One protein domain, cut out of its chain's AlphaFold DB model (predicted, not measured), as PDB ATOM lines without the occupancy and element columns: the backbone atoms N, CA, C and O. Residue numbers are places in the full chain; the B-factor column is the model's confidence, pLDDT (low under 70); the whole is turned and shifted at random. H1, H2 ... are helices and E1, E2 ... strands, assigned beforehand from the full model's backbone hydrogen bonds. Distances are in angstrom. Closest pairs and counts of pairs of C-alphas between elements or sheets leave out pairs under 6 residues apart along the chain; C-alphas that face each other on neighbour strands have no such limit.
ATOM      1  N   GLY A 528      20.320  24.396  -4.919       89.88
ATOM      2  CA  GLY A 528      19.250  24.743  -3.992       89.88
ATOM      3  C   GLY A 528      18.288  23.580  -3.752       89.88
ATOM      4  O   GLY A 528      17.954  23.284  -2.605       89.88
ATOM      5  N   ARG A 529      17.857  22.894  -4.813       90.56
ATOM      6  CA  ARG A 529      17.035  21.684  -4.719       90.56
ATOM      7  C   ARG A 529      17.797  20.566  -4.038       90.56
ATOM      8  O   ARG A 529      17.214  19.910  -3.183       90.56
ATOM      9  N   TRP A 530      19.053  20.319  -4.409       93.19
ATOM     10  CA  TRP A 530      19.852  19.249  -3.816       93.19
ATOM     11  C   TRP A 530      19.967  19.420  -2.302       93.19
ATOM     12  O   TRP A 530      19.663  18.487  -1.568       93.19
ATOM     13  N   VAL A 531      20.310  20.618  -1.834       91.25
ATOM     14  CA  VAL A 531      20.453  20.896  -0.401       91.25
ATOM     15  C   VAL A 531      19.109  20.841   0.330       91.25
ATOM     16  O   VAL A 531      19.055  20.293   1.423       91.25
ATOM     17  N   ARG A 532      18.025  21.372  -0.254       91.38
ATOM     18  CA  ARG A 532      16.730  21.460   0.446       91.38
ATOM     19  C   ARG A 532      15.911  20.171   0.430       91.38
ATOM     20  O   ARG A 532      15.296  19.852   1.438       91.38
ATOM     21  N   ASN A 533      15.869  19.471  -0.707       92.75
ATOM     22  CA  ASN A 533      14.939  18.353  -0.931       92.75
ATOM     23  C   ASN A 533      15.591  17.143  -1.625       92.75
ATOM     24  O   ASN A 533      15.014  16.064  -1.666       92.75
ATOM     25  N   GLY A 534      16.742  17.308  -2.280       92.62
ATOM     26  CA  GLY A 534      17.309  16.276  -3.151       92.62
ATOM     27  C   GLY A 534      18.295  15.342  -2.458       92.62
ATOM     28  O   GLY A 534      18.442  14.198  -2.887       92.62
ATOM     29  N   SER A 535      18.975  15.820  -1.416       96.00
ATOM     30  CA  SER A 535      20.016  15.070  -0.729       96.00
ATOM     31  C   SER A 535      19.416  13.922   0.067       96.00
ATOM     32  O   SER A 535      18.436  14.083   0.785       96.00
ATOM     33  N   TRP A 536      20.017  12.744  -0.057       97.06
ATOM     34  CA  TRP A 536      19.439  11.514   0.474       97.06
ATOM     35  C   TRP A 536      19.358  11.456   2.004       97.06
ATOM     36  O   TRP A 536      18.494  10.757   2.522       97.06
ATOM     37  N   HIS A 537      20.212  12.187   2.729       96.69
ATOM     38  CA  HIS A 537      20.164  12.220   4.197       96.69
ATOM     39  C   HIS A 537      18.848  12.795   4.736       96.69
ATOM     40  O   HIS A 537      18.424  12.404   5.814       96.69
ATOM     41  N   LEU A 538      18.160  13.640   3.958       97.19
ATOM     42  CA  LEU A 538      16.869  14.237   4.318       97.19
ATOM     43  C   LEU A 538      15.737  13.205   4.454       97.19
ATOM     44  O   LEU A 538      14.650  13.549   4.893       97.19
ATOM     45  N   ALA A 539      15.956  11.953   4.036       97.38
ATOM     46  CA  ALA A 539      15.012  10.861   4.263       97.38
ATOM     47  C   ALA A 539      15.090  10.278   5.686       97.38
ATOM     48  O   ALA A 539      14.250   9.447   6.033       97.38
ATOM     49  N   VAL A 540      16.159  10.590   6.431       97.06
ATOM     50  CA  VAL A 540      16.577   9.910   7.673       97.06
ATOM     51  C   VAL A 540      17.313  10.858   8.639       97.06
ATOM     52  O   VAL A 540      18.187  10.436   9.404       97.06
ATOM     53  N   ASP A 541      17.027  12.159   8.578       95.12
ATOM     54  CA  ASP A 541      17.735  13.190   9.349       95.12
ATOM     55  C   ASP A 541      17.145  13.440  10.752       95.12
ATOM     56  O   ASP A 541      17.682  14.253  11.511       95.12
ATOM     57  N   GLY A 542      16.093  12.713  11.140       93.06
ATOM     58  CA  GLY A 542      15.445  12.813  12.445       93.06
ATOM     59  C   GLY A 542      14.539  14.028  12.627       93.06
ATOM     60  O   GLY A 542      14.100  14.266  13.754       93.06
ATOM     61  N   ARG A 543      14.262  14.814  11.575       94.06
ATOM     62  CA  ARG A 543      13.477  16.061  11.683       94.06
ATOM     63  C   ARG A 543      12.004  15.907  11.299       94.06
ATOM     64  O   ARG A 543      11.265  16.888  11.239       94.06
ATOM     65  N   GLY A 544      11.535  14.679  11.094       91.38
ATOM     66  CA  GLY A 544      10.115  14.412  10.881       91.38
ATOM     67  C   GLY A 544       9.629  14.950   9.537       91.38
ATOM     68  O   GLY A 544      10.096  14.527   8.492       91.38
ATOM     69  N   THR A 545       8.647  15.851   9.549       93.50
ATOM     70  CA  THR A 545       8.092  16.467   8.328       93.50
ATOM     71  C   THR A 545       8.751  17.790   7.947       93.50
ATOM     72  O   THR A 545       8.369  18.375   6.934       93.50
ATOM     73  N   ASP A 546       9.696  18.285   8.752       94.38
ATOM     74  CA  ASP A 546      10.361  19.574   8.509       94.38
ATOM     75  C   ASP A 546      11.269  19.521   7.273       94.38
ATOM     76  O   ASP A 546      11.468  20.520   6.579       94.38
ATOM     77  N   THR A 547      11.798  18.337   6.984       95.12
ATOM     78  CA  THR A 547      12.663  18.031   5.849       95.12
ATOM     79  C   THR A 547      12.213  16.720   5.221       95.12
ATOM     80  O   THR A 547      11.659  15.843   5.878       95.12
ATOM     81  N   CYS A 548      12.405  16.602   3.908       96.31
ATOM     82  CA  CYS A 548      12.122  15.363   3.203       96.31
ATOM     83  C   CYS A 548      13.054  15.208   2.010       96.31
ATOM     84  O   CYS A 548      13.292  16.159   1.259       96.31
ATOM     85  N   TRP A 549      13.478  13.977   1.759       97.50
ATOM     86  CA  TRP A 549      14.039  13.609   0.470       97.50
ATOM     87  C   TRP A 549      12.927  13.474  -0.575       97.50
ATOM     88  O   TRP A 549      11.891  12.866  -0.317       97.50
ATOM     89  N   GLU A 550      13.154  14.001  -1.776       96.38
ATOM     90  CA  GLU A 550      12.272  13.877  -2.933       96.38
ATOM     91  C   GLU A 550      13.037  13.336  -4.145       96.38
ATOM     92  O   GLU A 550      14.035  13.915  -4.607       96.38
ATOM     93  N   SER A 551      12.519  12.252  -4.726       95.00
ATOM     94  CA  SER A 551      13.090  11.651  -5.925       95.00
ATOM     95  C   SER A 551      13.138  12.646  -7.087       95.00
ATOM     96  O   SER A 551      12.315  13.547  -7.232       95.00
ATOM     97  N   PHE A 552      14.141  12.513  -7.952       90.00
ATOM     98  CA  PHE A 552      14.324  13.434  -9.082       90.00
ATOM     99  C   PHE A 552      13.319  13.217 -10.220       90.00
ATOM    100  O   PHE A 552      12.980  14.139 -10.966       90.00
ATOM    101  N   ARG A 553      12.823  11.988 -10.333       91.31
ATOM    102  CA  ARG A 553      11.789  11.559 -11.273       91.31
ATOM    103  C   ARG A 553      10.757  10.696 -10.543       91.31
ATOM    104  O   ARG A 553      11.093  10.153  -9.482       91.31
ATOM    105  N   PRO A 554       9.534  10.570 -11.078       94.06
ATOM    106  CA  PRO A 554       8.621   9.527 -10.642       94.06
ATOM    107  C   PRO A 554       9.311   8.150 -10.683       94.06
ATOM    108  O   PRO A 554      10.064   7.883 -11.630       94.06
ATOM    109  N   PRO A 555       9.138   7.313  -9.647       96.12
ATOM    110  CA  PRO A 555       9.659   5.952  -9.658       96.12
ATOM    111  C   PRO A 555       9.088   5.129 -10.819       96.12
ATOM    112  O   PRO A 555       7.906   5.227 -11.144       96.12
ATOM    113  N   GLU A 556       9.936   4.320 -11.440       95.88
ATOM    114  CA  GLU A 556       9.544   3.314 -12.428       95.88
ATOM    115  C   GLU A 556       9.356   1.957 -11.726       95.88
ATOM    116  O   GLU A 556       9.578   1.836 -10.518       95.88
ATOM    117  N   ALA A 557       8.948   0.923 -12.464       95.31
ATOM    118  CA  ALA A 557       8.921  -0.436 -11.922       95.31
ATOM    119  C   ALA A 557      10.316  -0.841 -11.400       95.31
ATOM    120  O   ALA A 557      11.327  -0.496 -12.013       95.31
ATOM    121  N   GLU A 558      10.362  -1.560 -10.275       95.75
ATOM    122  CA  GLU A 558      11.577  -2.016  -9.571       95.75
ATOM    123  C   GLU A 558      12.427  -0.922  -8.897       95.75
ATOM    124  O   GLU A 558      13.389  -1.222  -8.167       95.75
ATOM    125  N   ASP A 559      12.068   0.355  -9.065       97.38
ATOM    126  CA  ASP A 559      12.681   1.402  -8.261       97.38
ATOM    127  C   ASP A 559      12.333   1.225  -6.790       97.38
ATOM    128  O   ASP A 559      11.225   0.830  -6.424       97.38
ATOM    129  N   HIS A 560      13.294   1.532  -5.927       97.81
ATOM    130  CA  HIS A 560      13.135   1.285  -4.506       97.81
ATOM    131  C   HIS A 560      13.835   2.311  -3.637       97.81
ATOM    132  O   HIS A 560      14.797   2.974  -4.042       97.81
ATOM    133  N   PHE A 561      13.379   2.373  -2.394       98.38
ATOM    134  CA  PHE A 561      14.053   3.046  -1.297       98.38
ATOM    135  C   PHE A 561      13.867   2.244  -0.003       98.38
ATOM    136  O   PHE A 561      12.945   1.441   0.111       98.38
ATOM    137  N   GLY A 562      14.757   2.408   0.966       98.00
ATOM    138  CA  GLY A 562      14.753   1.568   2.158       98.00
ATOM    139  C   GLY A 562      15.900   1.845   3.107       98.00
ATOM    140  O   GLY A 562      16.656   2.797   2.928       98.00
ATOM    141  N   LEU A 563      16.070   0.962   4.082       98.06
ATOM    142  CA  LEU A 563      17.062   1.051   5.140       98.06
ATOM    143  C   LEU A 563      17.908  -0.227   5.200       98.06
ATOM    144  O   LEU A 563      17.403  -1.345   5.093       98.06
ATOM    145  N   THR A 564      19.207  -0.059   5.419       96.75
ATOM    146  CA  THR A 564      20.109  -1.102   5.917       96.75
ATOM    147  C   THR A 564      20.438  -0.786   7.369       96.75
ATOM    148  O   THR A 564      20.926   0.302   7.666       96.75
ATOM    149  N   PHE A 565      20.183  -1.717   8.280       96.56
ATOM    150  CA  PHE A 565      20.464  -1.531   9.700       96.56
ATOM    151  C   PHE A 565      21.915  -1.890  10.018       96.56
ATOM    152  O   PHE A 565      22.425  -2.916   9.562       96.56
ATOM    153  N   VAL A 566      22.561  -1.062  10.843       95.00
ATOM    154  CA  VAL A 566      23.905  -1.347  11.376       95.00
ATOM    155  C   VAL A 566      23.866  -2.613  12.231       95.00
ATOM    156  O   VAL A 566      24.680  -3.521  12.073       95.00
ATOM    157  N   ARG A 567      22.862  -2.694  13.108       92.75
ATOM    158  CA  ARG A 567      22.543  -3.884  13.893       92.75
ATOM    159  C   ARG A 567      21.218  -4.454  13.398       92.75
ATOM    160  O   ARG A 567      20.270  -3.679  13.327       92.75
ATOM    161  N   PRO A 568      21.111  -5.764  13.109       93.56
ATOM    162  CA  PRO A 568      19.831  -6.367  12.762       93.56
ATOM    163  C   PRO A 568      18.764  -6.109  13.828       93.56
ATOM    164  O   PRO A 568      19.060  -6.149  15.028       93.56
ATOM    165  N   ARG A 569      17.527  -5.853  13.395       93.81
ATOM    166  CA  ARG A 569      16.392  -5.557  14.279       93.81
ATOM    167  C   ARG A 569      15.141  -6.289  13.830       93.81
ATOM    168  O   ARG A 569      14.914  -6.452  12.638       93.81
ATOM    169  N   THR A 570      14.329  -6.709  14.783       94.94
ATOM    170  CA  THR A 570      12.953  -7.125  14.511       94.94
ATOM    171  C   THR A 570      12.129  -5.890  14.156       94.94
ATOM    172  O   THR A 570      12.310  -4.856  14.797       94.94
ATOM    173  N   VAL A 571      11.290  -5.998  13.122       95.38
ATOM    174  CA  VAL A 571      10.374  -4.937  12.683       95.38
ATOM    175  C   VAL A 571       8.988  -5.545  12.483       95.38
ATOM    176  O   VAL A 571       8.808  -6.342  11.554       95.38
ATOM    177  N   ARG A 572       8.034  -5.183  13.346       95.62
ATOM    178  CA  ARG A 572       6.633  -5.638  13.280       95.62
ATOM    179  C   ARG A 572       5.704  -4.540  12.788       95.62
ATOM    180  O   ARG A 572       4.814  -4.812  11.993       95.62
ATOM    181  N   GLU A 573       5.925  -3.310  13.220       97.50
ATOM    182  CA  GLU A 573       5.214  -2.124  12.767       97.50
ATOM    183  C   GLU A 573       6.180  -1.205  12.015       97.50
ATOM    184  O   GLU A 573       7.251  -0.845  12.510       97.50
ATOM    185  N   LEU A 574       5.799  -0.851  10.789       97.81
ATOM    186  CA  LEU A 574       6.512   0.082   9.925       97.81
ATOM    187  C   LEU A 574       5.588   1.259   9.631       97.81
ATOM    188  O   LEU A 574       4.582   1.099   8.938       97.81
ATOM    189  N   THR A 575       5.969   2.445  10.088       98.19
ATOM    190  CA  THR A 575       5.351   3.702   9.675       98.19
ATOM    191  C   THR A 575       6.310   4.497   8.805       98.19
ATOM    192  O   THR A 575       7.481   4.672   9.139       98.19
ATOM    193  N   ILE A 576       5.804   5.015   7.690       97.94
ATOM    194  CA  ILE A 576       6.547   5.901   6.790       97.94
ATOM    195  C   ILE A 576       5.746   7.177   6.603       97.94
ATOM    196  O   ILE A 576       4.534   7.138   6.379       97.94
ATOM    197  N   VAL A 577       6.432   8.311   6.682       98.31
ATOM    198  CA  VAL A 577       5.855   9.623   6.397       98.31
ATOM    199  C   VAL A 577       6.408  10.138   5.076       98.31
ATOM    200  O   VAL A 577       7.624  10.191   4.887       98.31
ATOM    201  N   GLY A 578       5.526  10.525   4.158       97.56
ATOM    202  CA  GLY A 578       5.944  10.939   2.824       97.56
ATOM    203  C   GLY A 578       4.805  11.335   1.891       97.56
ATOM    204  O   GLY A 578       3.721  11.705   2.338       97.56
ATOM    205  N   SER A 579       5.067  11.297   0.584       96.81
ATOM    206  CA  SER A 579       4.108  11.665  -0.472       96.81
ATOM    207  C   SER A 579       2.859  10.777  -0.485       96.81
ATOM    208  O   SER A 579       2.927   9.611  -0.100       96.81
ATOM    209  N   LEU A 580       1.747  11.293  -1.027       95.06
ATOM    210  CA  LEU A 580       0.464  10.574  -1.146       95.06
ATOM    211  C   LEU A 580       0.578   9.202  -1.834       95.06
ATOM    212  O   LEU A 580      -0.154   8.283  -1.484       95.06
ATOM    213  N   ASP A 581       1.519   9.048  -2.768       90.06
ATOM    214  CA  ASP A 581       1.788   7.792  -3.486       90.06
ATOM    215  C   ASP A 581       2.159   6.617  -2.557       90.06
ATOM    216  O   ASP A 581       1.939   5.454  -2.889       90.06
ATOM    217  N   LEU A 582       2.650   6.905  -1.346       94.56
ATOM    218  CA  LEU A 582       2.951   5.885  -0.340       94.56
ATOM    219  C   LEU A 582       1.700   5.284   0.308       94.56
ATOM    220  O   LEU A 582       1.811   4.279   1.001       94.56
ATOM    221  N   ALA A 583       0.507   5.852   0.102       93.00
ATOM    222  CA  ALA A 583      -0.736   5.316   0.666       93.00
ATOM    223  C   ALA A 583      -1.075   3.906   0.146       93.00
ATOM    224  O   ALA A 583      -1.845   3.189   0.781       93.00
ATOM    225  N   ASN A 584      -0.497   3.505  -0.990       91.75
ATOM    226  CA  ASN A 584      -0.774   2.237  -1.656       91.75
ATOM    227  C   ASN A 584       0.328   1.186  -1.411       91.75
ATOM    228  O   ASN A 584       0.899   0.642  -2.357       91.75
ATOM    229  N   ILE A 585       0.671   0.917  -0.147       90.62
ATOM    230  CA  ILE A 585       1.534  -0.226   0.204       90.62
ATOM    231  C   ILE A 585       0.679  -1.494   0.193       90.62
ATOM    232  O   ILE A 585      -0.309  -1.579   0.918       90.62
ATOM    233  N   ALA A 586       1.054  -2.479  -0.617       87.25
ATOM    234  CA  ALA A 586       0.316  -3.725  -0.779       87.25
ATOM    235  C   ALA A 586       1.122  -4.919  -0.253       87.25
ATOM    236  O   ALA A 586       2.355  -4.919  -0.265       87.25
ATOM    237  N   ALA A 587       0.407  -5.947   0.208       81.69
ATOM    238  CA  ALA A 587       1.013  -7.239   0.496       81.69
ATOM    239  C   ALA A 587       1.478  -7.894  -0.806       81.69
ATOM    240  O   ALA A 587       0.856  -7.713  -1.857       81.69
ATOM    241  N   TRP A 588       2.544  -8.691  -0.739       77.50
ATOM    242  CA  TRP A 588       3.069  -9.338  -1.938       77.50
ATOM    243  C   TRP A 588       2.039 -10.280  -2.602       77.50
ATOM    244  O   TRP A 588       1.919 -10.302  -3.825       77.50
ATOM    245  N   GLU A 589       1.224 -10.959  -1.788       79.00
ATOM    246  CA  GLU A 589       0.118 -11.847  -2.191       79.00
ATOM    247  C   GLU A 589      -1.036 -11.120  -2.895       79.00
ATOM    248  O   GLU A 589      -1.840 -11.746  -3.591       79.00
ATOM    249  N   ASP A 590      -1.147  -9.803  -2.713       77.81
ATOM    250  CA  ASP A 590      -2.239  -9.029  -3.279       77.81
ATOM    251  C   ASP A 590      -1.976  -8.731  -4.759       77.81
ATOM    252  O   ASP A 590      -1.411  -7.698  -5.131       77.81
ATOM    253  N   LEU A 591      -2.418  -9.650  -5.620       71.44
ATOM    254  CA  LEU A 591      -2.384  -9.497  -7.077       71.44
ATOM    255  C   LEU A 591      -3.285  -8.355  -7.581       71.44
ATOM    256  O   LEU A 591      -3.162  -7.950  -8.737       71.44
ATOM    257  N   SER A 592      -4.186  -7.829  -6.739       67.12
ATOM    258  CA  SER A 592      -5.015  -6.669  -7.083       67.12
ATOM    259  C   SER A 592      -4.282  -5.338  -6.899       67.12
ATOM    260  O   SER A 592      -4.711  -4.321  -7.455       67.12
ATOM    261  N   GLY A 593      -3.148  -5.344  -6.187       66.06
ATOM    262  CA  GLY A 593      -2.236  -4.213  -6.078       66.06
ATOM    263  C   GLY A 593      -1.641  -3.881  -7.444       66.06
ATOM    264  O   GLY A 593      -0.591  -4.405  -7.811       66.06
ATOM    265  N   GLY A 594      -2.330  -3.028  -8.207       80.12
ATOM    266  CA  GLY A 594      -1.914  -2.598  -9.542       80.12
ATOM    267  C   GLY A 594      -0.554  -1.885  -9.553       80.12
ATOM    268  O   GLY A 594       0.087  -1.704  -8.516       80.12
ATOM    269  N   GLY A 595      -0.114  -1.424 -10.730       84.94
ATOM    270  CA  GLY A 595       1.207  -0.792 -10.915       84.94
ATOM    271  C   GLY A 595       1.485   0.431 -10.021       84.94
ATOM    272  O   GLY A 595       2.639   0.770  -9.765       84.94
ATOM    273  N   ASP A 596       0.442   1.047  -9.469       87.12
ATOM    274  CA  ASP A 596       0.554   2.165  -8.533       87.12
ATOM    275  C   ASP A 596       0.915   1.724  -7.096       87.12
ATOM    276  O   ASP A 596       1.090   2.578  -6.234       87.12
ATOM    277  N   SER A 597       1.100   0.430  -6.803       93.12
ATOM    278  CA  SER A 597       1.395  -0.070  -5.444       93.12
ATOM    279  C   SER A 597       2.888  -0.218  -5.108       93.12
ATOM    280  O   SER A 597       3.754  -0.248  -5.991       93.12
ATOM    281  N   TRP A 598       3.192  -0.258  -3.809       95.88
ATOM    282  CA  TRP A 598       4.523  -0.493  -3.244       95.88
ATOM    283  C   TRP A 598       4.565  -1.826  -2.503       95.88
ATOM    284  O   TRP A 598       3.675  -2.115  -1.706       95.88
ATOM    285  N   GLU A 599       5.625  -2.597  -2.714       95.56
ATOM    286  CA  GLU A 599       5.850  -3.877  -2.051       95.56
ATOM    287  C   GLU A 599       6.995  -3.785  -1.043       95.56
ATOM    288  O   GLU A 599       8.046  -3.210  -1.332       95.56
ATOM    289  N   VAL A 600       6.806  -4.362   0.143       96.38
ATOM    290  CA  VAL A 600       7.828  -4.383   1.192       96.38
ATOM    291  C   VAL A 600       8.676  -5.645   1.052       96.38
ATOM    292  O   VAL A 600       8.164  -6.758   1.161       96.38
ATOM    293  N   LEU A 601       9.985  -5.473   0.870       96.19
ATOM    294  CA  LEU A 601      10.971  -6.555   0.878       96.19
ATOM    295  C   LEU A 601      11.930  -6.389   2.059       96.19
ATOM    296  O   LEU A 601      12.260  -5.270   2.457       96.19
ATOM    297  N   SER A 602      12.452  -7.493   2.585       95.50
ATOM    298  CA  SER A 602      13.479  -7.461   3.631       95.50
ATOM    299  C   SER A 602      14.568  -8.506   3.415       95.50
ATOM    300  O   SER A 602      14.399  -9.426   2.626       95.50
ATOM    301  N   VAL A 603      15.689  -8.356   4.115       94.00
ATOM    302  CA  VAL A 603      16.762  -9.359   4.175       94.00
ATOM    303  C   VAL A 603      16.952  -9.762   5.627       94.00
ATOM    304  O   VAL A 603      17.012  -8.888   6.500       94.00
ATOM    305  N   ARG A 604      17.100 -11.062   5.886       92.06
ATOM    306  CA  ARG A 604      17.346 -11.610   7.227       92.06
ATOM    307  C   ARG A 604      18.628 -11.060   7.852       92.06
ATOM    308  O   ARG A 604      19.555 -10.625   7.168       92.06
ATOM    309  N   GLY A 605      18.673 -11.061   9.180       87.12
ATOM    310  CA  GLY A 605      19.747 -10.491   9.995       87.12
ATOM    311  C   GLY A 605      21.122 -11.097   9.719       87.12
ATOM    312  O   GLY A 605      22.125 -10.385   9.684       87.12
ATOM    313  N   ASP A 606      21.143 -12.403   9.472       82.69
ATOM    314  CA  ASP A 606      22.326 -13.183   9.108       82.69
ATOM    315  C   ASP A 606      22.735 -13.019   7.630       82.69
ATOM    316  O   ASP A 606      23.822 -13.440   7.239       82.69
ATOM    317  N   GLY A 607      21.907 -12.356   6.816       81.38
ATOM    318  CA  GLY A 607      22.119 -12.161   5.384       81.38
ATOM    319  C   GLY A 607      21.723 -13.352   4.506       81.38
ATOM    320  O   GLY A 607      21.992 -13.309   3.305       81.38
ATOM    321  N   THR A 608      21.103 -14.395   5.065       79.88
ATOM    322  CA  THR A 608      20.609 -15.551   4.300       79.88
ATOM    323  C   THR A 608      19.303 -15.228   3.558       79.88
ATOM    324  O   THR A 608      18.652 -14.220   3.836       79.88
ATOM    325  N   GLY A 609      18.940 -16.049   2.565       77.00
ATOM    326  CA  GLY A 609      17.655 -15.961   1.846       77.00
ATOM    327  C   GLY A 609      17.541 -14.849   0.793       77.00
ATOM    328  O   GLY A 609      16.736 -14.955  -0.128       77.00
ATOM    329  N   GLY A 610      18.394 -13.822   0.847       88.94
ATOM    330  CA  GLY A 610      18.325 -12.690  -0.081       88.94
ATOM    331  C   GLY A 610      17.162 -11.749   0.247       88.94
ATOM    332  O   GLY A 610      16.824 -11.566   1.414       88.94
ATOM    333  N   TRP A 611      16.601 -11.087  -0.770       93.06
ATOM    334  CA  TRP A 611      15.422 -10.233  -0.597       93.06
ATOM    335  C   TRP A 611      14.156 -11.095  -0.569       93.06
ATOM    336  O   TRP A 611      13.809 -11.699  -1.579       93.06
ATOM    337  N   GLU A 612      13.468 -11.107   0.568       92.56
ATOM    338  CA  GLU A 612      12.223 -11.840   0.798       92.56
ATOM    339  C   GLU A 612      11.039 -10.858   0.869       92.56
ATOM    340  O   GLU A 612      11.133  -9.852   1.590       92.56
ATOM    341  N   PRO A 613       9.935 -11.114   0.144       92.94
ATOM    342  CA  PRO A 613       8.727 -10.308   0.246       92.94
ATOM    343  C   PRO A 613       8.038 -10.456   1.600       92.94
ATOM    344  O   PRO A 613       8.182 -11.465   2.290       92.94
ATOM    345  N   ARG A 614       7.319  -9.408   2.013       92.44
ATOM    346  CA  ARG A 614       6.665  -9.334   3.327       92.44
ATOM    347  C   ARG A 614       5.151  -9.330   3.182       92.44
ATOM    348  O   ARG A 614       4.592  -8.505   2.459       92.44
ATOM    349  N   SER A 615       4.497 -10.235   3.899       91.56
ATOM    350  CA  SER A 615       3.043 -10.233   4.066       91.56
ATOM    351  C   SER A 615       2.637  -9.180   5.100       91.56
ATOM    352  O   SER A 615       3.389  -8.882   6.035       91.56
ATOM    353  N   LEU A 616       1.457  -8.586   4.909       92.94
ATOM    354  CA  LEU A 616       0.917  -7.559   5.799       92.94
ATOM    355  C   LEU A 616      -0.161  -8.154   6.707       92.94
ATOM    356  O   LEU A 616      -1.058  -8.859   6.246       92.94
ATOM    357  N   VAL A 617      -0.119  -7.814   7.993       93.19
ATOM    358  CA  VAL A 617      -1.153  -8.179   8.964       93.19
ATOM    359  C   VAL A 617      -2.270  -7.137   8.900       93.19
ATOM    360  O   VAL A 617      -2.271  -6.125   9.601       93.19
ATOM    361  N   GLY A 618      -3.239  -7.387   8.021       91.12
ATOM    362  CA  GLY A 618      -4.362  -6.485   7.778       91.12
ATOM    363  C   GLY A 618      -4.039  -5.350   6.801       91.12
ATOM    364  O   GLY A 618      -3.023  -5.356   6.110       91.12
ATOM    365  N   LYS A 619      -4.955  -4.378   6.698       90.44
ATOM    366  CA  LYS A 619      -4.825  -3.257   5.754       90.44
ATOM    367  C   LYS A 619      -3.914  -2.151   6.313       90.44
ATOM    368  O   LYS A 619      -4.018  -1.859   7.509       90.44
ATOM    369  N   PRO A 620      -3.106  -1.483   5.466       94.75
ATOM    370  CA  PRO A 620      -2.375  -0.279   5.851       94.75
ATOM    371  C   PRO A 620      -3.291   0.775   6.479       94.75
ATOM    372  O   PRO A 620      -4.393   1.038   5.991       94.75
ATOM    373  N   ARG A 621      -2.814   1.417   7.545       97.38
ATOM    374  CA  ARG A 621      -3.469   2.571   8.166       97.38
ATOM    375  C   ARG A 621      -2.864   3.838   7.579       97.38
ATOM    376  O   ARG A 621      -1.681   4.096   7.773       97.38
ATOM    377  N   VAL A 622      -3.675   4.620   6.872       97.50
ATOM    378  CA  VAL A 622      -3.249   5.870   6.232       97.50
ATOM    379  C   VAL A 622      -3.843   7.053   6.988       97.50
ATOM    380  O   VAL A 622      -5.062   7.169   7.108       97.50
ATOM    381  N   GLN A 623      -2.984   7.944   7.471       97.81
ATOM    382  CA  GLN A 623      -3.362   9.191   8.124       97.81
ATOM    383  C   GLN A 623      -2.865  10.381   7.290       97.81
ATOM    384  O   GLN A 623      -1.653  10.565   7.148       97.81
ATOM    385  N   PRO A 624      -3.761  11.221   6.746       97.06
ATOM    386  CA  PRO A 624      -3.368  12.477   6.117       97.06
ATOM    387  C   PRO A 624      -2.734  13.419   7.147       97.06
ATOM    388  O   PRO A 624      -3.315  13.658   8.205       97.06
ATOM    389  N   LEU A 625      -1.558  13.962   6.830       96.75
ATOM    390  CA  LEU A 625      -0.890  14.990   7.637       96.75
ATOM    391  C   LEU A 625      -1.007  16.376   6.993       96.75
ATOM    392  O   LEU A 625      -1.087  17.386   7.685       96.75
ATOM    393  N   SER A 626      -1.026  16.427   5.660       95.44
ATOM    394  CA  SER A 626      -1.219  17.645   4.871       95.44
ATOM    395  C   SER A 626      -1.913  17.320   3.544       95.44
ATOM    396  O   SER A 626      -2.242  16.167   3.267       95.44
ATOM    397  N   SER A 627      -2.089  18.323   2.681       94.44
ATOM    398  CA  SER A 627      -2.584  18.123   1.312       94.44
ATOM    399  C   SER A 627      -1.650  17.295   0.419       94.44
ATOM    400  O   SER A 627      -2.086  16.828  -0.627       94.44
ATOM    401  N   THR A 628      -0.381  17.113   0.800       94.31
ATOM    402  CA  THR A 628       0.621  16.386  -0.007       94.31
ATOM    403  C   THR A 628       1.388  15.322   0.779       94.31
ATOM    404  O   THR A 628       2.288  14.683   0.236       94.31
ATOM    405  N   THR A 629       1.055  15.125   2.057       96.88
ATOM    406  CA  THR A 629       1.814  14.266   2.972       96.88
ATOM    407  C   THR A 629       0.889  13.352   3.757       96.88
ATOM    408  O   THR A 629      -0.099  13.804   4.340       96.88
ATOM    409  N   VAL A 630       1.247  12.073   3.809       97.81
ATOM    410  CA  VAL A 630       0.564  11.029   4.579       97.81
ATOM    411  C   VAL A 630       1.547  10.337   5.513       97.81
ATOM    412  O   VAL A 630       2.741  10.248   5.227       97.81
ATOM    413  N   SER A 631       1.026   9.828   6.622       98.12
ATOM    414  CA  SER A 631       1.653   8.794   7.434       98.12
ATOM    415  C   SER A 631       0.980   7.467   7.107       98.12
ATOM    416  O   SER A 631      -0.247   7.365   7.142       98.12
ATOM    417  N   VAL A 632       1.770   6.461   6.747       98.06
ATOM    418  CA  VAL A 632       1.279   5.133   6.374       98.06
ATOM    419  C   VAL A 632       1.899   4.122   7.311       98.06
ATOM    420  O   VAL A 632       3.115   3.978   7.329       98.06
ATOM    421  N   THR A 633       1.062   3.442   8.089       98.19
ATOM    422  CA  THR A 633       1.475   2.403   9.034       98.19
ATOM    423  C   THR A 633       1.036   1.040   8.529       98.19
ATOM    424  O   THR A 633      -0.146   0.829   8.247       98.19
ATOM    425  N   VAL A 634       1.980   0.111   8.434       97.19
ATOM    426  CA  VAL A 634       1.739  -1.284   8.071       97.19
ATOM    427  C   VAL A 634       2.252  -2.206   9.167       97.19
ATOM    428  O   VAL A 634       3.304  -1.968   9.756       97.19
ATOM    429  N   LEU A 635       1.497  -3.269   9.426       97.38
ATOM    430  CA  LEU A 635       1.918  -4.357  10.299       97.38
ATOM    431  C   LEU A 635       2.495  -5.464   9.420       97.38
ATOM    432  O   LEU A 635       1.846  -5.887   8.467       97.38
ATOM    433  N   LEU A 636       3.714  -5.900   9.708       95.00
ATOM    434  CA  LEU A 636       4.442  -6.918   8.959       95.00
ATOM    435  C   LEU A 636       4.322  -8.261   9.673       95.00
ATOM    436  O   LEU A 636       4.535  -8.346  10.883       95.00
ATOM    437  N   ASP A 637       4.042  -9.319   8.918       91.56
ATOM    438  CA  ASP A 637       4.038 -10.676   9.466       91.56
ATOM    439  C   ASP A 637       5.463 -11.080   9.903       91.56
ATOM    440  O   ASP A 637       6.404 -10.894   9.121       91.56
ATOM    441  N   PRO A 638       5.710 -11.578  11.128       88.38
ATOM    442  CA  PRO A 638       7.059 -11.911  11.590       88.38
ATOM    443  C   PRO A 638       7.785 -12.921  10.689       88.38
ATOM    444  O   PRO A 638       7.229 -13.953  10.328       88.38
ATOM    445  N   ILE A 639       9.065 -12.679  10.373       84.62
ATOM    446  CA  ILE A 639       9.900 -13.735   9.770       84.62
ATOM    447  C   ILE A 639      10.228 -14.738  10.864       84.62
ATOM    448  O   ILE A 639      10.755 -14.348  11.903       84.62
ATOM    449  N   ARG A 640       9.979 -16.020  10.617       84.50
ATOM    450  CA  ARG A 640      10.365 -17.106  11.521       84.50
ATOM    451  C   ARG A 640      11.448 -17.962  10.877       84.50
ATOM    452  O   ARG A 640      11.476 -18.128   9.655       84.50
ATOM    453  N   THR A 641      12.372 -18.485  11.681       71.69
ATOM    454  CA  THR A 641      13.330 -19.489  11.200       71.69
ATOM    455  C   THR A 641      12.571 -20.706  10.667       71.69
ATOM    456  O   THR A 641      11.605 -21.112  11.316       71.69
ATOM    457  N   PRO A 642      12.997 -21.319   9.544       62.56
ATOM    458  CA  PRO A 642      12.459 -22.609   9.136       62.56
ATOM    459  C   PRO A 642      12.642 -23.599  10.288       62.56
ATOM    460  O   PRO A 642      13.717 -23.662  10.883       62.56
ATOM    461  N   THR A 643      11.591 -24.336  10.619       51.19
ATOM    462  CA  THR A 643      11.557 -25.298  11.732       51.19
ATOM    463  C   THR A 643      12.184 -26.644  11.359       51.19
ATOM    464  O   THR A 643      12.278 -27.540  12.194       51.19
ATOM    465  N   THR A 644      12.655 -26.790  10.115       53.31
ATOM    466  CA  THR A 644      13.267 -28.009   9.583       53.31
ATOM    467  C   THR A 644      14.775 -27.851   9.399       53.31
ATOM    468  O   THR A 644      15.250 -27.067   8.575       53.31
ATOM    469  N   TYR A 645      15.542 -28.646  10.148       51.12
ATOM    470  CA  TYR A 645      16.968 -28.859   9.899       51.12
ATOM    471  C   TYR A 645      17.158 -30.244   9.276       51.12
ATOM    472  O   TYR A 645      16.700 -31.248   9.819       51.12
ATOM    473  N   ALA A 646      17.848 -30.298   8.137       47.81
ATOM    474  CA  ALA A 646      18.296 -31.550   7.541       47.81
ATOM    475  C   ALA A 646      19.626 -31.951   8.192       47.81
ATOM    476  O   ALA A 646      20.662 -31.336   7.925       47.81
ATOM    477  N   LEU A 647      19.614 -32.966   9.058       55.69
ATOM    478  CA  LEU A 647      20.853 -33.572   9.543       55.69
ATOM    479  C   LEU A 647      21.368 -34.552   8.475       55.69
ATOM    480  O   LEU A 647      20.574 -35.364   7.995       55.69
ATOM    481  N   PRO A 648      22.670 -34.525   8.107       47.09
ATOM    482  CA  PRO A 648      23.208 -35.271   6.960       47.09
ATOM    483  C   PRO A 648      22.945 -36.785   6.951       47.09
ATOM    484  O   PRO A 648      23.106 -37.415   5.908       47.09
ATOM    485  N   HIS A 649      22.526 -37.375   8.074       61.81
ATOM    486  CA  HIS A 649      22.292 -38.814   8.209       61.81
ATOM    487  C   HIS A 649      21.011 -39.194   8.959       61.81
ATOM    488  O   HIS A 649      20.744 -40.383   9.103       61.81
ATOM    489  N   GLU A 650      20.215 -38.228   9.421       55.44
ATOM    490  CA  GLU A 650      19.075 -38.523  10.299       55.44
ATOM    491  C   GLU A 650      17.719 -38.092   9.713       55.44
ATOM    492  O   GLU A 650      16.687 -38.426  10.281       55.44
ATOM    493  N   GLY A 651      17.692 -37.437   8.546       53.56
ATOM    494  CA  GLY A 651      16.459 -36.935   7.931       53.56
ATOM    495  C   GLY A 651      16.071 -35.537   8.423       53.56
ATOM    496  O   GLY A 651      16.791 -34.908   9.201       53.56
ATOM    497  N   ASN A 652      14.958 -35.017   7.905       49.06
ATOM    498  CA  ASN A 652      14.413 -33.727   8.323       49.06
ATOM    499  C   ASN A 652      13.631 -33.928   9.625       49.06
ATOM    500  O   ASN A 652      12.635 -34.649   9.616       49.06
ATOM    501  N   TYR A 653      14.048 -33.282  10.711       52.53
ATOM    502  CA  TYR A 653      13.238 -33.200  11.929       52.53
ATOM    503  C   TYR A 653      12.567 -31.832  11.988       52.53
ATOM    504  O   TYR A 653      13.228 -30.807  11.807       52.53
ATOM    505  N   GLU A 654      11.257 -31.830  12.229       45.16
ATOM    506  CA  GLU A 654      10.503 -30.636  12.604       45.16
ATOM    507  C   GLU A 654      10.744 -30.362  14.090       45.16
ATOM    508  O   GLU A 654      10.431 -31.188  14.947       45.16
ATOM    509  N   VAL A 655      11.343 -29.213  14.394       50.09
ATOM    510  CA  VAL A 655      11.527 -28.728  15.763       50.09
ATOM    511  C   VAL A 655      10.609 -27.522  15.954       50.09
ATOM    512  O   VAL A 655      10.902 -26.453  15.424       50.09
ATOM    513  N   ASP A 656       9.527 -27.737  16.713       45.72
ATOM    514  CA  ASP A 656       8.485 -26.795  17.167       45.72
ATOM    515  C   ASP A 656       7.721 -25.993  16.091       45.72
ATOM    516  O   ASP A 656       8.291 -25.383  15.197       45.72
ATOM    517  N   GLU A 657       6.393 -25.897  16.237       49.53
ATOM    518  CA  GLU A 657       5.484 -25.138  15.351       49.53
ATOM    519  C   GLU A 657       5.660 -23.601  15.436       49.53
ATOM    520  O   GLU A 657       5.075 -22.843  14.662       49.53
ATOM    521  N   GLU A 658       6.508 -23.104  16.340       59.06
ATOM    522  CA  GLU A 658       6.611 -21.685  16.691       59.06
ATOM    523  C   GLU A 658       8.035 -21.147  16.486       59.06
ATOM    524  O   GLU A 658       8.638 -20.571  17.390       59.06
ATOM    525  N   GLY A 659       8.590 -21.329  15.282       66.44
ATOM    526  CA  GLY A 659       9.937 -20.865  14.923       66.44
ATOM    527  C   GLY A 659      10.269 -19.454  15.446       66.44
ATOM    528  O   GLY A 659       9.416 -18.560  15.468       66.44
ATOM    529  N   ARG A 660      11.523 -19.251  15.880       79.94
ATOM    530  CA  ARG A 660      11.976 -17.987  16.485       79.94
ATOM    531  C   ARG A 660      11.883 -16.846  15.481       79.94
ATOM    532  O   ARG A 660      12.284 -16.992  14.328       79.94
ATOM    533  N   GLU A 661      11.407 -15.696  15.949       86.25
ATOM    534  CA  GLU A 661      11.364 -14.480  15.144       86.25
ATOM    535  C   GLU A 661      12.779 -14.026  14.763       86.25
ATOM    536  O   GLU A 661      13.689 -13.959  15.595       86.25
ATOM    537  N   VAL A 662      12.960 -13.722  13.482       88.12
ATOM    538  CA  VAL A 662      14.241 -13.370  12.882       88.12
ATOM    539  C   VAL A 662      14.316 -11.858  12.731       88.12
ATOM    540  O   VAL A 662      13.493 -11.234  12.063       88.12
ATOM    541  N   ALA A 663      15.346 -11.262  13.326       93.50
ATOM    542  CA  ALA A 663      15.687  -9.869  13.076       93.50
ATOM    543  C   ALA A 663      16.078  -9.675  11.603       93.50
ATOM    544  O   ALA A 663      16.756 -10.522  11.027       93.50
ATOM    545  N   ILE A 664      15.718  -8.544  11.003       94.44
ATOM    546  CA  ILE A 664      16.085  -8.187   9.632       94.44
ATOM    547  C   ILE A 664      17.291  -7.250   9.609       94.44
ATOM    548  O   ILE A 664      17.508  -6.441  10.513       94.44
ATOM    549  N   ARG A 665      18.097  -7.364   8.555       94.44
ATOM    550  CA  ARG A 665      19.252  -6.498   8.283       94.44
ATOM    551  C   ARG A 665      18.924  -5.385   7.300       94.44
ATOM    552  O   ARG A 665      19.520  -4.314   7.379       94.44
ATOM    553  N   LYS A 666      18.018  -5.638   6.356       96.25
ATOM    554  CA  LYS A 666      17.608  -4.662   5.341       96.25
ATOM    555  C   LYS A 666      16.099  -4.685   5.176       96.25
ATOM    556  O   LYS A 666      15.488  -5.739   5.326       96.25
ATOM    557  N   LEU A 667      15.532  -3.540   4.832       97.00
ATOM    558  CA  LEU A 667      14.117  -3.331   4.551       97.00
ATOM    559  C   LEU A 667      14.011  -2.346   3.388       97.00
ATOM    560  O   LEU A 667      14.707  -1.335   3.401       97.00
ATOM    561  N   LYS A 668      13.171  -2.600   2.388       97.38
ATOM    562  CA  LYS A 668      12.921  -1.641   1.306       97.38
ATOM    563  C   LYS A 668      11.496  -1.725   0.787       97.38
ATOM    564  O   LYS A 668      10.855  -2.763   0.900       97.38
ATOM    565  N   LEU A 669      11.055  -0.633   0.180       97.88
ATOM    566  CA  LEU A 669       9.826  -0.531  -0.583       97.88
ATOM    567  C   LEU A 669      10.200  -0.514  -2.057       97.88
ATOM    568  O   LEU A 669      11.036   0.293  -2.464       97.88
ATOM    569  N   VAL A 670       9.607  -1.413  -2.832       97.62
ATOM    570  CA  VAL A 670       9.832  -1.566  -4.271       97.62
ATOM    571  C   VAL A 670       8.561  -1.186  -5.010       97.62
ATOM    572  O   VAL A 670       7.468  -1.617  -4.647       97.62
ATOM    573  N   SER A 671       8.690  -0.358  -6.035       96.88
ATOM    574  CA  SER A 671       7.563   0.014  -6.875       96.88
ATOM    575  C   SER A 671       7.191  -1.132  -7.815       96.88
ATOM    576  O   SER A 671       8.037  -1.600  -8.576       96.88
ATOM    577  N   ARG A 672       5.915  -1.538  -7.831       93.94
ATOM    578  CA  ARG A 672       5.415  -2.557  -8.776       93.94
ATOM    579  C   ARG A 672       5.219  -2.049 -10.204       93.94
ATOM    580  O   ARG A 672       5.018  -2.830 -11.128       93.94
ATOM    581  N   GLY A 673       5.231  -0.737 -10.396       92.44
ATOM    582  CA  GLY A 673       4.948  -0.113 -11.678       92.44
ATOM    583  C   GLY A 673       5.399   1.337 -11.723       92.44
ATOM    584  O   GLY A 673       6.073   1.837 -10.825       92.44
ATOM    585  N   ARG A 674       5.046   2.024 -12.803       93.06
ATOM    586  CA  ARG A 674       5.396   3.430 -12.977       93.06
ATOM    587  C   ARG A 674       4.493   4.320 -12.133       93.06
ATOM    588  O   ARG A 674       3.277   4.277 -12.292       93.06
ATOM    589  N   LYS A 675       5.090   5.175 -11.306       93.75
ATOM    590  CA  LYS A 675       4.375   6.186 -10.525       93.75
ATOM    591  C   LYS A 675       4.108   7.433 -11.349       93.75
ATOM    592  O   LYS A 675       4.850   7.773 -12.271       93.75
ATOM    593  N   ARG A 676       3.047   8.150 -10.983       91.31
ATOM    594  CA  ARG A 676       2.688   9.427 -11.618       91.31
ATOM    595  C   ARG A 676       3.480  10.593 -11.043       91.31
ATOM    596  O   ARG A 676       3.857  11.502 -11.778       91.31
ATOM    597  N   GLU A 677       3.733  10.554  -9.741       92.69
ATOM    598  CA  GLU A 677       4.403  11.623  -9.008       92.69
ATOM    599  C   GLU A 677       5.768  11.179  -8.480       92.69
ATOM    600  O   GLU A 677       6.098   9.994  -8.424       92.69
ATOM    601  N   ARG A 678       6.593  12.162  -8.109       94.50
ATOM    602  CA  ARG A 678       7.853  11.914  -7.404       94.50
ATOM    603  C   ARG A 678       7.547  11.390  -6.008       94.50
ATOM    604  O   ARG A 678       6.658  11.907  -5.335       94.50
ATOM    605  N   VAL A 679       8.325  10.412  -5.562       96.62
ATOM    606  CA  VAL A 679       8.211   9.920  -4.192       96.62
ATOM    607  C   VAL A 679       8.946  10.868  -3.255       96.62
ATOM    608  O   VAL A 679      10.058  11.316  -3.548       96.62
ATOM    609  N   ARG A 680       8.314  11.171  -2.123       97.31
ATOM    610  CA  ARG A 680       8.901  11.932  -1.023       97.31
ATOM    611  C   ARG A 680       8.927  11.070   0.229       97.31
ATOM    612  O   ARG A 680       7.908  10.464   0.547       97.31
ATOM    613  N   VAL A 681      10.053  11.048   0.935       98.06
ATOM    614  CA  VAL A 681      10.235  10.341   2.212       98.06
ATOM    615  C   VAL A 681      10.788  11.333   3.222       98.06
ATOM    616  O   VAL A 681      11.813  11.959   2.963       98.06
ATOM    617  N   CYS A 682      10.084  11.495   4.337       97.62
ATOM    618  CA  CYS A 682      10.398  12.480   5.368       97.62
ATOM    619  C   CYS A 682      10.860  11.808   6.665       97.62
ATOM    620  O   CYS A 682      11.839  12.225   7.263       97.62
ATOM    621  N   ALA A 683      10.172  10.739   7.081       97.69
ATOM    622  CA  ALA A 683      10.464  10.076   8.347       97.69
ATOM    623  C   ALA A 683      10.103   8.592   8.328       97.69
ATOM    624  O   ALA A 683       9.242   8.153   7.551       97.69
ATOM    625  N   TRP A 684      10.717   7.857   9.252       97.94
ATOM    626  CA  TRP A 684      10.427   6.449   9.512       97.94
ATOM    627  C   TRP A 684      10.119   6.238  10.991       97.94
ATOM    628  O   TRP A 684      10.717   6.880  11.850       97.94
ATOM    629  N   ASP A 685       9.234   5.294  11.290       97.50
ATOM    630  CA  ASP A 685       9.056   4.735  12.628       97.50
ATOM    631  C   ASP A 685       9.020   3.206  12.512       97.50
ATOM    632  O   ASP A 685       8.216   2.652  11.760       97.50
ATOM    633  N   LEU A 686       9.946   2.529  13.193       96.81
ATOM    634  CA  LEU A 686      10.053   1.068  13.216       96.81
ATOM    635  C   LEU A 686       9.898   0.579  14.655       96.81
ATOM    636  O   LEU A 686      10.863   0.630  15.429       96.81
ATOM    637  N   ASP A 687       8.700   0.126  15.018       95.94
ATOM    638  CA  ASP A 687       8.351  -0.271  16.390       95.94
ATOM    639  C   ASP A 687       8.707   0.803  17.447       95.94
ATOM    640  O   ASP A 687       9.334   0.522  18.473       95.94
ATOM    641  N   GLY A 688       8.375   2.071  17.180       94.38
ATOM    642  CA  GLY A 688       8.683   3.219  18.044       94.38
ATOM    643  C   GLY A 688      10.084   3.813  17.837       94.38
ATOM    644  O   GLY A 688      10.443   4.803  18.486       94.38
ATOM    645  N   TRP A 689      10.905   3.225  16.961       94.19
ATOM    646  CA  TRP A 689      12.216   3.762  16.607       94.19
ATOM    647  C   TRP A 689      12.120   4.752  15.452       94.19
ATOM    648  O   TRP A 689      12.058   4.359  14.285       94.19
ATOM    649  N   LYS A 690      12.162   6.033  15.809       94.62
ATOM    650  CA  LYS A 690      12.003   7.156  14.884       94.62
ATOM    651  C   LYS A 690      13.317   7.559  14.223       94.62
ATOM    652  O   LYS A 690      14.347   7.639  14.902       94.62
ATOM    653  N   LEU A 691      13.248   7.838  12.922       90.06
ATOM    654  CA  LEU A 691      14.347   8.292  12.066       90.06
ATOM    655  C   LEU A 691      13.959   9.480  11.206       90.06
ATOM    656  O   LEU A 691      12.770   9.561  10.817       90.06
TER     657      LEU A 691
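What this domain is: This is residues 528 to 691 of the 691 residues of an uncharacterized protein of Rhodotorula diobovata (UniProt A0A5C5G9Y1). Two antiparallel sheets, E4 E5 E2 E9 and the smaller E1 E8 E3, stand partly face to face as two twisted walls, with the short helix H3 over the larger wall on the side of the smaller one. A thin arm, the hairpin of E6 and E7, reaches far from this body and makes its length, while H1 and H2 lie beyond the E9 edge. The printed part has 164 residues with three named helices and nine named strands, in the order H1 H2 E1 E2 H3 E3 E4 E5 E6 E7 E8 E9. The class is mixed, helices and strands, though named elements hold 73 residues, under half of the printed part. The whole is compact by its radius of gyration of the C-alphas, 17.5 A, yet elongated in outline, spanning 64 by 34 by 24 A.

Where its parts are: The largest sheet is built of E4, residues 621 to 624; E5, residues 629 to 635, 20.0 A long; E2, residues 573 to 579, 19.1 A; and E9, residues 680 to 686, 17.9 A, ending at C-alpha 686 (10.053, 1.068, 13.216). The second sheet has E1, residues 560 to 569, 20.3 A; E8, residues 664 to 671, 20.3 A; and E3, residues 598 to 604, 19.9 A. E1 bends by 99 degrees at residue 566. The third sheet is E6, residues 644 to 647, 9.4 A, with E7, residues 651 to 654, 9.8 A; C-alpha 651 is at (16.459, -36.935, 7.931). H1, residues 528 to 534, 8.7 A, begins at C-alpha 528 (19.250, 24.743, -3.992). H2 is residues 536 to 539, 5.9 A, and H3 is residues 580 to 583, 5.7 A.

How they stand to each other: In the sheet E4 E5 E2 E9 the edge strands are E4 and E9. E4 and E5 form a hairpin, their directions at 168 degrees, with N 621 and O 633 2.8 A apart. E5 and E2 are antiparallel at 160 degrees, with N 634 and O 574 at 2.8 A. E2 and E9 are antiparallel at 167 degrees, with N 575 and O 685 at 2.8 A. H3 is on this sheet at a height over the sheet of 6.5 A, and the closest C-alphas of H3 and E5, Leu 580 and Thr 629, are 5.7 A apart. H3 only grazes the sheet E1 E8 E3, with residues 581 to 583. H2 stands at the level of the larger sheet, and its Ala 539 is 5.0 A from Cys 682 of E9, the closest C-alphas of the two. H1 and H2 meet only through their link. In the second sheet E8 is the inner strand. E1 and E8 are antiparallel at 171 degrees, with N 563 and O 667 at 2.8 A. E8 and E3 are antiparallel at 159 degrees, with N 601 and O 668 at 2.8 A. E1 and E9 are near each other, while E2 and E8 are apart. Residues 585 to 586 pair in parallel with 598 to 599 of E3. In the hairpin of E6 and E7, at 151 degrees, N 647 and O 651 are 3.4 A apart. In H1 every O i to N i+4 pair is within hydrogen-bond range; H2 and H3 are too short for such a pair.

The domain as a whole: The two C-alphas farthest apart, those of Gly 528 and Glu 650, are 64.9 A apart. The printed part has no cut and ends at Leu 691, the chain's last residue. The long links are H2 to E1, H3 to E3 and E3 to E4. The mean pLDDT of the printed part is 88.4; residues 592 to 593 and 642 to 659 are under 70.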